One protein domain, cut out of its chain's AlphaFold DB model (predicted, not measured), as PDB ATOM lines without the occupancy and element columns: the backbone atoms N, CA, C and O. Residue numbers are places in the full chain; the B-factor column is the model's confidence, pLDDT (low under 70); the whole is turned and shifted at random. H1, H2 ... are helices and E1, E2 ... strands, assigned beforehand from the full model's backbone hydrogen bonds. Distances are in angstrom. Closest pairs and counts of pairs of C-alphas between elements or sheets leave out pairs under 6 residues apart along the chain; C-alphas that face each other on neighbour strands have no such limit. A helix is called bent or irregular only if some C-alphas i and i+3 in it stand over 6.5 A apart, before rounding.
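Overview. This is residues 287 to 362 of the 367 residues of the protein "Tau95 domain-containing protein" of Enterocytozoon hepatopenaei (UniProt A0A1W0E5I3). Two helices, H2 and H4, run roughly side by side in opposite directions and form one side of the domain; the strand hairpin of E1 and E2 crosses the other side. A second hairpin, E3 and E4, lies with H3 at one end, and H5 packs on E2 at the other. The printed part has 76 residues, with five named helices and four named strands in the order H1, E1, E2, H2, H3, E3, E4, H4, H5; each sheet has two antiparallel strands, and the class is mixed, helices and strands. It is compact, with a radius of gyration of the C-alphas of 12.1 A and spans of 33 by 23 by 19 A.

Along the chain. H1 is residues 287 to 291, beginning at C-alpha 287 (23.020, -41.042, 12.443); it is only just irregular, C-alphas 287 and 290 being 6.7 A apart. E1 is residues 293 to 296, 10.2 A long, and E2 residues 301 to 304, 10.7 A. H2 is residues 309 to 317, 12.4 A, and H3 residues 319 to 322. E3 is residues 323 to 328, 10.9 A, and E4 residues 332 to 334. H4, residues 336 to 348, is 18.4 A long, beginning at C-alpha 336 (27.228, -48.269, 27.482). H5, residues 350 to 357, is 10.9 A long and ends at C-alpha 357 (40.442, -29.414, 23.717).

Arrangement. The closest C-alphas of H1 and E4, Tyr 289 and Phe 333, are 5.7 A apart. E1 and E2 are an antiparallel hairpin at 162 degrees, with N 294 and O 303 2.8 A apart, within hydrogen-bond range. H2 and H4 only just touch, with 3 pairs of C-alphas within 8 A, the closest being Ile 315 and Cys 338 at 7.4 A; they run opposite ways at a shallow tilt of 34 degrees, only just short of steep. H3 touches residues 336 to 338 of H4 alone, with C-alphas of Tyr 322 and Cys 338 4.6 A apart. E3 and E4 are an antiparallel hairpin at 152 degrees, with N 324 and O 333 2.7 A apart, within range. H5 is close to H4 but not clearly touching, about perpendicular at 80 degrees, with closest C-alphas Ile 346 and Phe 353 at 7.0 A. The closest C-alphas of H5 and E2, Ser 357 and Met 301, are 5.8 A apart. E1 is apart from H2 and H4. Every O i to N i+4 pair is within hydrogen-bond range in H2 and H4; H1 has 0 of 1, with 1 of 2 O i to N i+3 pairs, H5 has 1 of 4, with 1 of 5, and H3 is too short for an i+4 pair.

Size, cuts and confidence. The two C-alphas farthest apart, Glu 320 and Glu 362, are 36.0 A apart. The printed part has no cut, and each link is tight. Mean pLDDT of the printed part is 85.5; residues 350 to 362 are under 70.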
ATOM      1  N   ASP A 287      21.817 -41.564  13.118       96.12
ATOM      2  CA  ASP A 287      23.020 -41.042  12.443       96.12
ATOM      3  C   ASP A 287      23.544 -39.753  13.101       96.12
ATOM      4  O   ASP A 287      24.728 -39.442  13.000       96.12
ATOM      5  N   ASN A 288      22.702 -39.043  13.865       97.25
ATOM      6  CA  ASN A 288      23.104 -37.839  14.592       97.25
ATOM      7  C   ASN A 288      24.045 -38.107  15.775       97.25
ATOM      8  O   ASN A 288      24.511 -37.153  16.410       97.25
ATOM      9  N   TYR A 289      24.353 -39.376  16.070       97.38
ATOM     10  CA  TYR A 289      25.304 -39.748  17.114       97.38
ATOM     11  C   TYR A 289      26.679 -39.093  16.909       97.38
ATOM     12  O   TYR A 289      27.355 -38.756  17.880       97.38
ATOM     13  N   ILE A 290      27.077 -38.856  15.652       96.81
ATOM     14  CA  ILE A 290      28.370 -38.250  15.305       96.81
ATOM     15  C   ILE A 290      28.517 -36.819  15.844       96.81
ATOM     16  O   ILE A 290      29.633 -36.360  16.087       96.81
ATOM     17  N   PHE A 291      27.394 -36.128  16.056       96.88
ATOM     18  CA  PHE A 291      27.339 -34.762  16.577       96.88
ATOM     19  C   PHE A 291      27.190 -34.710  18.102       96.88
ATOM     20  O   PHE A 291      27.190 -33.621  18.677       96.88
ATOM     21  N   GLN A 292      27.039 -35.858  18.770       96.50
ATOM     22  CA  GLN A 292      26.928 -35.886  20.223       96.50
ATOM     23  C   GLN A 292      28.236 -35.429  20.871       96.50
ATOM     24  O   GLN A 292      29.328 -35.872  20.500       96.50
ATOM     25  N   LYS A 293      28.104 -34.540  21.854       93.88
ATOM     26  CA  LYS A 293      29.191 -33.989  22.650       93.88
ATOM     27  C   LYS A 293      29.497 -34.922  23.812       93.88
ATOM     28  O   LYS A 293      28.606 -35.297  24.574       93.88
ATOM     29  N   ILE A 294      30.771 -35.252  23.967       92.06
ATOM     30  CA  ILE A 294      31.280 -36.005  25.106       92.06
ATOM     31  C   ILE A 294      32.082 -35.063  25.991       92.06
ATOM     32  O   ILE A 294      32.873 -34.259  25.493       92.06
ATOM     33  N   THR A 295      31.866 -35.140  27.301       87.75
ATOM     34  CA  THR A 295      32.558 -34.312  28.291       87.75
ATOM     35  C   THR A 295      33.123 -35.202  29.387       87.75
ATOM     36  O   THR A 295      32.393 -35.967  30.013       87.75
ATOM     37  N   PHE A 296      34.423 -35.066  29.628       82.81
ATOM     38  CA  PHE A 296      35.169 -35.763  30.664       82.81
ATOM     39  C   PHE A 296      35.686 -34.751  31.672       82.81
ATOM     40  O   PHE A 296      36.697 -34.093  31.439       82.81
ATOM     41  N   ILE A 297      34.981 -34.646  32.797       77.94
ATOM     42  CA  ILE A 297      35.284 -33.672  33.854       77.94
ATOM     43  C   ILE A 297      36.678 -33.931  34.440       77.94
ATOM     44  O   ILE A 297      37.471 -33.007  34.547       77.94
ATOM     45  N   ASN A 298      37.019 -35.195  34.711       76.94
ATOM     46  CA  ASN A 298      38.315 -35.577  35.292       76.94
ATOM     47  C   ASN A 298      39.524 -35.208  34.415       76.94
ATOM     48  O   ASN A 298      40.650 -35.193  34.901       76.94
ATOM     49  N   HIS A 299      39.300 -34.953  33.126       71.69
ATOM     50  CA  HIS A 299      40.346 -34.612  32.165       71.69
ATOM     51  C   HIS A 299      40.180 -33.204  31.579       71.69
ATOM     52  O   HIS A 299      40.892 -32.886  30.629       71.69
ATOM     53  N   SER A 300      39.239 -32.394  32.094       79.62
ATOM     54  CA  SER A 300      38.867 -31.077  31.545       79.62
ATOM     55  C   SER A 300      38.778 -31.095  30.018       79.62
ATOM     56  O   SER A 300      39.414 -30.317  29.306       79.62
ATOM     57  N   MET A 301      38.062 -32.091  29.494       82.12
ATOM     58  CA  MET A 301      38.033 -32.360  28.065       82.12
ATOM     59  C   MET A 301      36.608 -32.439  27.539       82.12
ATOM     60  O   MET A 301      35.746 -33.100  28.120       82.12
ATOM     61  N   SER A 302      36.381 -31.851  26.362       86.31
ATOM     62  CA  SER A 302      35.181 -32.102  25.578       86.31
ATOM     63  C   SER A 302      35.476 -32.192  24.081       86.31
ATOM     64  O   SER A 302      36.441 -31.605  23.608       86.31
ATOM     65  N   PHE A 303      34.681 -32.976  23.351       89.44
ATOM     66  CA  PHE A 303      34.760 -33.111  21.890       89.44
ATOM     67  C   PHE A 303      33.452 -33.694  21.332       89.44
ATOM     68  O   PHE A 303      32.678 -34.295  22.085       89.44
ATOM     69  N   GLN A 304      33.198 -33.552  20.028       92.88
ATOM     70  CA  GLN A 304      32.151 -34.312  19.337       92.88
ATOM     71  C   GLN A 304      32.736 -35.576  18.702       92.88
ATOM     72  O   GLN A 304      33.881 -35.586  18.256       92.88
ATOM     73  N   ILE A 305      31.950 -36.653  18.607       93.94
ATOM     74  CA  ILE A 305      32.425 -37.940  18.063       93.94
ATOM     75  C   ILE A 305      33.071 -37.780  16.673       93.94
ATOM     76  O   ILE A 305      34.129 -38.363  16.422       93.94
ATOM     77  N   LYS A 306      32.491 -36.948  15.793       93.50
ATOM     78  CA  LYS A 306      33.027 -36.663  14.447       93.50
ATOM     79  C   LYS A 306      34.440 -36.065  14.442       93.50
ATOM     80  O   LYS A 306      35.172 -36.256  13.469       93.50
ATOM     81  N   ASP A 307      34.854 -35.399  15.519       89.94
ATOM     82  CA  ASP A 307      36.166 -34.752  15.609       89.94
ATOM     83  C   ASP A 307      37.303 -35.770  15.746       89.94
ATOM     84  O   ASP A 307      38.450 -35.481  15.381       89.94
ATOM     85  N   ASN A 308      36.988 -36.979  16.229       89.88
ATOM     86  CA  ASN A 308      37.934 -38.077  16.356       89.88
ATOM     87  C   ASN A 308      37.692 -39.150  15.284       89.88
ATOM     88  O   ASN A 308      36.931 -40.102  15.457       89.88
ATOM     89  N   LYS A 309      38.429 -39.028  14.173       91.50
ATOM     90  CA  LYS A 309      38.339 -39.947  13.029       91.50
ATOM     91  C   LYS A 309      38.677 -41.402  13.373       91.50
ATOM     92  O   LYS A 309      38.188 -42.295  12.690       91.50
ATOM     93  N   GLU A 310      39.537 -41.663  14.360       91.56
ATOM     94  CA  GLU A 310      39.882 -43.037  14.752       91.56
ATOM     95  C   GLU A 310      38.749 -43.692  15.536       91.56
ATOM     96  O   GLU A 310      38.336 -44.801  15.201       91.56
ATOM     97  N   LEU A 311      38.218 -42.980  16.531       92.75
ATOM     98  CA  LEU A 311      37.065 -43.417  17.307       92.75
ATOM     99  C   LEU A 311      35.862 -43.659  16.391       92.75
ATOM    100  O   LEU A 311      35.254 -44.723  16.453       92.75
ATOM    101  N   LEU A 312      35.567 -42.710  15.497       95.00
ATOM    102  CA  LEU A 312      34.468 -42.830  14.541       95.00
ATOM    103  C   LEU A 312      34.614 -44.086  13.669       95.00
ATOM    104  O   LEU A 312      33.658 -44.838  13.505       95.00
ATOM    105  N   LYS A 313      35.823 -44.370  13.162       95.50
ATOM    106  CA  LYS A 313      36.092 -45.591  12.383       95.50
ATOM    107  C   LYS A 313      35.841 -46.867  13.187       95.50
ATOM    108  O   LYS A 313      35.315 -47.826  12.628       95.50
ATOM    109  N   GLU A 314      36.229 -46.912  14.460       95.06
ATOM    110  CA  GLU A 314      35.978 -48.083  15.312       95.06
ATOM    111  C   GLU A 314      34.494 -48.254  15.651       95.06
ATOM    112  O   GLU A 314      33.999 -49.384  15.656       95.06
ATOM    113  N   ILE A 315      33.774 -47.151  15.871       96.25
ATOM    114  CA  ILE A 315      32.325 -47.178  16.083       96.25
ATOM    115  C   ILE A 315      31.625 -47.734  14.839       96.25
ATOM    116  O   ILE A 315      30.854 -48.686  14.950       96.25
ATOM    117  N   GLU A 316      31.947 -47.212  13.653       96.56
ATOM    118  CA  GLU A 316      31.323 -47.632  12.392       96.56
ATOM    119  C   GLU A 316      31.580 -49.110  12.056       96.56
ATOM    120  O   GLU A 316      30.688 -49.795  11.558       96.56
ATOM    121  N   LYS A 317      32.751 -49.665  12.407       96.62
ATOM    122  CA  LYS A 317      33.044 -51.101  12.213       96.62
ATOM    123  C   LYS A 317      32.063 -52.026  12.934       96.62
ATOM    124  O   LYS A 317      31.841 -53.147  12.478       96.62
ATOM    125  N   LYS A 318      31.535 -51.605  14.086       96.06
ATOM    126  CA  LYS A 318      30.613 -52.396  14.920       96.06
ATOM    127  C   LYS A 318      29.438 -51.543  15.384       96.06
ATOM    128  O   LYS A 318      29.077 -51.546  16.561       96.06
ATOM    129  N   ARG A 319      28.837 -50.823  14.437       95.69
ATOM    130  CA  ARG A 319      27.819 -49.807  14.709       95.69
ATOM    131  C   ARG A 319      26.665 -50.317  15.569       95.69
ATOM    132  O   ARG A 319      26.296 -49.647  16.520       95.69
ATOM    133  N   GLU A 320      26.148 -51.515  15.304       95.69
ATOM    134  CA  GLU A 320      25.026 -52.094  16.064       95.69
ATOM    135  C   GLU A 320      25.343 -52.361  17.540       95.69
ATOM    136  O   GLU A 320      24.437 -52.411  18.368       95.69
ATOM    137  N   TRP A 321      26.622 -52.544  17.880       96.69
ATOM    138  CA  TRP A 321      27.036 -52.767  19.261       96.69
ATOM    139  C   TRP A 321      27.210 -51.456  20.024       96.69
ATOM    140  O   TRP A 321      26.985 -51.404  21.231       96.69
ATOM    141  N   TYR A 322      27.620 -50.404  19.316       97.56
ATOM    142  CA  TYR A 322      27.970 -49.127  19.915       97.56
ATOM    143  C   TYR A 322      26.836 -48.105  19.872       97.56
ATOM    144  O   TYR A 322      26.729 -47.315  20.811       97.56
ATOM    145  N   ILE A 323      25.974 -48.153  18.857       97.88
ATOM    146  CA  ILE A 323      24.922 -47.169  18.605       97.88
ATOM    147  C   ILE A 323      23.536 -47.789  18.803       97.88
ATOM    148  O   ILE A 323      23.177 -48.791  18.185       97.88
ATOM    149  N   LEU A 324      22.743 -47.162  19.665       97.31
ATOM    150  CA  LEU A 324      21.352 -47.487  19.936       97.31
ATOM    151  C   LEU A 324      20.461 -47.003  18.786       97.31
ATOM    152  O   LEU A 324      20.672 -45.933  18.216       97.31
ATOM    153  N   LYS A 325      19.417 -47.774  18.467       96.25
ATOM    154  CA  LYS A 325      18.380 -47.357  17.501       96.25
ATOM    155  C   LYS A 325      17.344 -46.418  18.122       96.25
ATOM    156  O   LYS A 325      16.662 -45.699  17.403       96.25
ATOM    157  N   THR A 326      17.218 -46.443  19.445       96.81
ATOM    158  CA  THR A 326      16.304 -45.604  20.221       96.81
ATOM    159  C   THR A 326      17.099 -44.572  20.999       96.81
ATOM    160  O   THR A 326      18.105 -44.908  21.619       96.81
ATOM    161  N   PHE A 327      16.629 -43.330  20.976       97.19
ATOM    162  CA  PHE A 327      17.243 -42.238  21.714       97.19
ATOM    163  C   PHE A 327      17.055 -42.408  23.231       97.19
ATOM    164  O   PHE A 327      15.937 -42.627  23.699       97.19
ATOM    165  N   GLU A 328      18.132 -42.241  23.998       96.50
ATOM    166  CA  GLU A 328      18.102 -42.146  25.458       96.50
ATOM    167  C   GLU A 328      18.439 -40.716  25.918       96.50
ATOM    168  O   GLU A 328      19.453 -40.166  25.489       96.50
ATOM    169  N   PRO A 329      17.692 -40.107  26.860       94.38
ATOM    170  CA  PRO A 329      17.939 -38.723  27.279       94.38
ATOM    171  C   PRO A 329      19.352 -38.438  27.806       94.38
ATOM    172  O   PRO A 329      19.862 -37.334  27.638       94.38
ATOM    173  N   LYS A 330      19.995 -39.422  28.449       92.94
ATOM    174  CA  LYS A 330      21.319 -39.253  29.062       92.94
ATOM    175  C   LYS A 330      22.461 -39.437  28.060       92.94
ATOM    176  O   LYS A 330      23.359 -38.604  28.001       92.94
ATOM    177  N   ASN A 331      22.422 -40.526  27.293       94.75
ATOM    178  CA  ASN A 331      23.533 -40.958  26.438       94.75
ATOM    179  C   ASN A 331      23.256 -40.760  24.941       94.75
ATOM    180  O   ASN A 331      24.104 -41.066  24.101       94.75
ATOM    181  N   GLY A 332      22.072 -40.269  24.583       96.94
ATOM    182  CA  GLY A 332      21.612 -40.154  23.207       96.94
ATOM    183  C   GLY A 332      21.517 -41.514  22.548       96.94
ATOM    184  O   GLY A 332      20.840 -42.407  23.046       96.94
ATOM    185  N   PHE A 333      22.215 -41.674  21.434       98.12
ATOM    186  CA  PHE A 333      22.312 -42.944  20.731       98.12
ATOM    187  C   PHE A 333      23.543 -43.757  21.135       98.12
ATOM    188  O   PHE A 333      23.801 -44.789  20.530       98.12
ATOM    189  N   LEU A 334      24.334 -43.338  22.123       97.75
ATOM    190  CA  LEU A 334      25.532 -44.080  22.518       97.75
ATOM    191  C   LEU A 334      25.179 -45.146  23.553       97.75
ATOM    192  O   LEU A 334      24.653 -44.855  24.623       97.75
ATOM    193  N   SER A 335      25.515 -46.396  23.251       97.62
ATOM    194  CA  SER A 335      25.392 -47.493  24.210       97.62
ATOM    195  C   SER A 335      26.451 -47.401  25.316       97.62
ATOM    196  O   SER A 335      27.530 -46.832  25.134       97.62
ATOM    197  N   ASN A 336      26.219 -48.101  26.429       96.44
ATOM    198  CA  ASN A 336      27.228 -48.269  27.482       96.44
ATOM    199  C   ASN A 336      28.532 -48.915  26.973       96.44
ATOM    200  O   ASN A 336      29.600 -48.658  27.522       96.44
ATOM    201  N   ALA A 337      28.466 -49.755  25.932       96.94
ATOM    202  CA  ALA A 337      29.658 -50.332  25.311       96.94
ATOM    203  C   ALA A 337      30.480 -49.263  24.573       96.94
ATOM    204  O   ALA A 337      31.708 -49.288  24.634       96.94
ATOM    205  N   CYS A 338      29.814 -48.303  23.923       96.62
ATOM    206  CA  CYS A 338      30.476 -47.176  23.271       96.62
ATOM    207  C   CYS A 338      31.136 -46.252  24.296       96.62
ATOM    208  O   CYS A 338      32.292 -45.886  24.117       96.62
ATOM    209  N   LEU A 339      30.459 -45.955  25.409       94.75
ATOM    210  CA  LEU A 339      31.041 -45.145  26.484       94.75
ATOM    211  C   LEU A 339      32.330 -45.779  27.034       94.75
ATOM    212  O   LEU A 339      33.357 -45.114  27.090       94.75
ATOM    213  N   LYS A 340      32.332 -47.094  27.293       94.75
ATOM    214  CA  LYS A 340      33.547 -47.824  27.705       94.75
ATOM    215  C   LYS A 340      34.664 -47.786  26.657       94.75
ATOM    216  O   LYS A 340      35.839 -47.743  27.015       94.75
ATOM    217  N   LEU A 341      34.319 -47.828  25.367       94.25
ATOM    218  CA  LEU A 341      35.295 -47.672  24.286       94.25
ATOM    219  C   LEU A 341      35.918 -46.272  24.316       94.25
ATOM    220  O   LEU A 341      37.133 -46.143  24.186       94.25
ATOM    221  N   ILE A 342      35.101 -45.236  24.503       92.62
ATOM    222  CA  ILE A 342      35.567 -43.851  24.598       92.62
ATOM    223  C   ILE A 342      36.500 -43.686  25.804       92.62
ATOM    224  O   ILE A 342      37.602 -43.162  25.637       92.62
ATOM    225  N   ASP A 343      36.119 -44.209  26.972       90.56
ATOM    226  CA  ASP A 343      36.946 -44.194  28.188       90.56
ATOM    227  C   ASP A 343      38.317 -44.839  27.943       90.56
ATOM    228  O   ASP A 343      39.357 -44.289  28.315       90.56
ATOM    229  N   TYR A 344      38.335 -45.987  27.256       90.56
ATOM    230  CA  TYR A 344      39.567 -46.672  26.868       90.56
ATOM    231  C   TYR A 344      40.429 -45.817  25.930       90.56
ATOM    232  O   TYR A 344      41.647 -45.740  26.112       90.56
ATOM    233  N   PHE A 345      39.821 -45.177  24.929       88.81
ATOM    234  CA  PHE A 345      40.532 -44.319  23.981       88.81
ATOM    235  C   PHE A 345      41.171 -43.121  24.676       88.81
ATOM    236  O   PHE A 345      42.327 -42.803  24.402       88.81
ATOM    237  N   ILE A 346      40.448 -42.482  25.589       85.75
ATOM    238  CA  ILE A 346      40.951 -41.320  26.320       85.75
ATOM    239  C   ILE A 346      42.058 -41.737  27.271       85.75
ATOM    240  O   ILE A 346      43.119 -41.128  27.241       85.75
ATOM    241  N   SER A 347      41.866 -42.815  28.030       85.69
ATOM    242  CA  SER A 347      42.862 -43.295  28.994       85.69
ATOM    243  C   SER A 347      44.182 -43.702  28.328       85.69
ATOM    244  O   SER A 347      45.243 -43.478  28.899       85.69
ATOM    245  N   ASN A 348      44.138 -44.267  27.115       82.69
ATOM    246  CA  ASN A 348      45.323 -44.826  26.451       82.69
ATOM    247  C   ASN A 348      45.893 -43.968  25.311       82.69
ATOM    248  O   ASN A 348      46.984 -44.260  24.825       82.69
ATOM    249  N   LYS A 349      45.177 -42.937  24.843       71.62
ATOM    250  CA  LYS A 349      45.609 -42.078  23.724       71.62
ATOM    251  C   LYS A 349      45.490 -40.578  24.028       71.62
ATOM    252  O   LYS A 349      45.203 -39.788  23.124       71.62
ATOM    253  N   GLN A 350      45.716 -40.167  25.281       65.31
ATOM    254  CA  GLN A 350      45.552 -38.777  25.748       65.31
ATOM    255  C   GLN A 350      46.211 -37.723  24.836       65.31
ATOM    256  O   GLN A 350      45.609 -36.683  24.573       65.31
ATOM    257  N   GLU A 351      47.395 -37.993  24.271       59.66
ATOM    258  CA  GLU A 351      48.117 -37.027  23.423       59.66
ATOM    259  C   GLU A 351      47.362 -36.622  22.145       59.66
ATOM    260  O   GLU A 351      47.435 -35.467  21.719       59.66
ATOM    261  N   THR A 352      46.600 -37.539  21.538       60.97
ATOM    262  CA  THR A 352      45.767 -37.228  20.359       60.97
ATOM    263  C   THR A 352      44.538 -36.389  20.699       60.97
ATOM    264  O   THR A 352      44.011 -35.693  19.834       60.97
ATOM    265  N   PHE A 353      44.096 -36.436  21.953       60.31
ATOM    266  CA  PHE A 353      42.886 -35.790  22.446       60.31
ATOM    267  C   PHE A 353      43.169 -34.378  23.006       60.31
ATOM    268  O   PHE A 353      42.428 -33.438  22.722       60.31
ATOM    269  N   LEU A 354      44.300 -34.190  23.695       55.69
ATOM    270  CA  LEU A 354      44.689 -32.928  24.347       55.69
ATOM    271  C   LEU A 354      45.079 -31.794  23.384       55.69
ATOM    272  O   LEU A 354      44.990 -30.624  23.751       55.69
ATOM    273  N   LYS A 355      45.495 -32.095  22.144       54.66
ATOM    274  CA  LYS A 355      45.904 -31.056  21.172       54.66
ATOM    275  C   LYS A 355      44.750 -30.187  20.654       54.66
ATOM    276  O   LYS A 355      45.027 -29.160  20.047       54.66
ATOM    277  N   LYS A 356      43.487 -30.582  20.864       51.31
ATOM    278  CA  LYS A 356      42.304 -29.856  20.361       51.31
ATOM    279  C   LYS A 356      41.392 -29.263  21.440       51.31
ATOM    280  O   LYS A 356      40.626 -28.370  21.101       51.31
ATOM    281  N   SER A 357      41.450 -29.737  22.690       49.31
ATOM    282  CA  SER A 357      40.442 -29.414  23.717       49.31
ATOM    283  C   SER A 357      40.712 -28.145  24.528       49.31
ATOM    284  O   SER A 357      39.798 -27.641  25.167       49.31
ATOM    285  N   LYS A 358      41.942 -27.609  24.517       48.41
ATOM    286  CA  LYS A 358      42.304 -26.425  25.324       48.41
ATOM    287  C   LYS A 358      41.664 -25.107  24.861       48.41
ATOM    288  O   LYS A 358      41.804 -24.111  25.552       48.41
ATOM    289  N   GLU A 359      40.978 -25.092  23.721       49.78
ATOM    290  CA  GLU A 359      40.317 -23.891  23.185       49.78
ATOM    291  C   GLU A 359      38.824 -23.801  23.549       49.78
ATOM    292  O   GLU A 359      38.195 -22.789  23.259       49.78
ATOM    293  N   ASP A 360      38.238 -24.833  24.173       48.00
ATOM    294  CA  ASP A 360      36.776 -24.972  24.278       48.00
ATOM    295  C   ASP A 360      36.175 -24.483  25.619       48.00
ATOM    296  O   ASP A 360      34.959 -24.596  25.818       48.00
ATOM    297  N   GLU A 361      36.990 -23.968  26.550       45.62
ATOM    298  CA  GLU A 361      36.530 -23.566  27.897       45.62
ATOM    299  C   GLU A 361      36.241 -22.068  28.066       45.62
ATOM    300  O   GLU A 361      35.460 -21.702  28.944       45.62
ATOM    301  N   GLU A 362      36.750 -21.200  27.195       39.91
ATOM    302  CA  GLU A 362      36.372 -19.787  27.196       39.91
ATOM    303  C   GLU A 362      35.297 -19.577  26.139       39.91
ATOM    304  O   GLU A 362      35.611 -19.519  24.965       39.91
TER     305      GLU A 362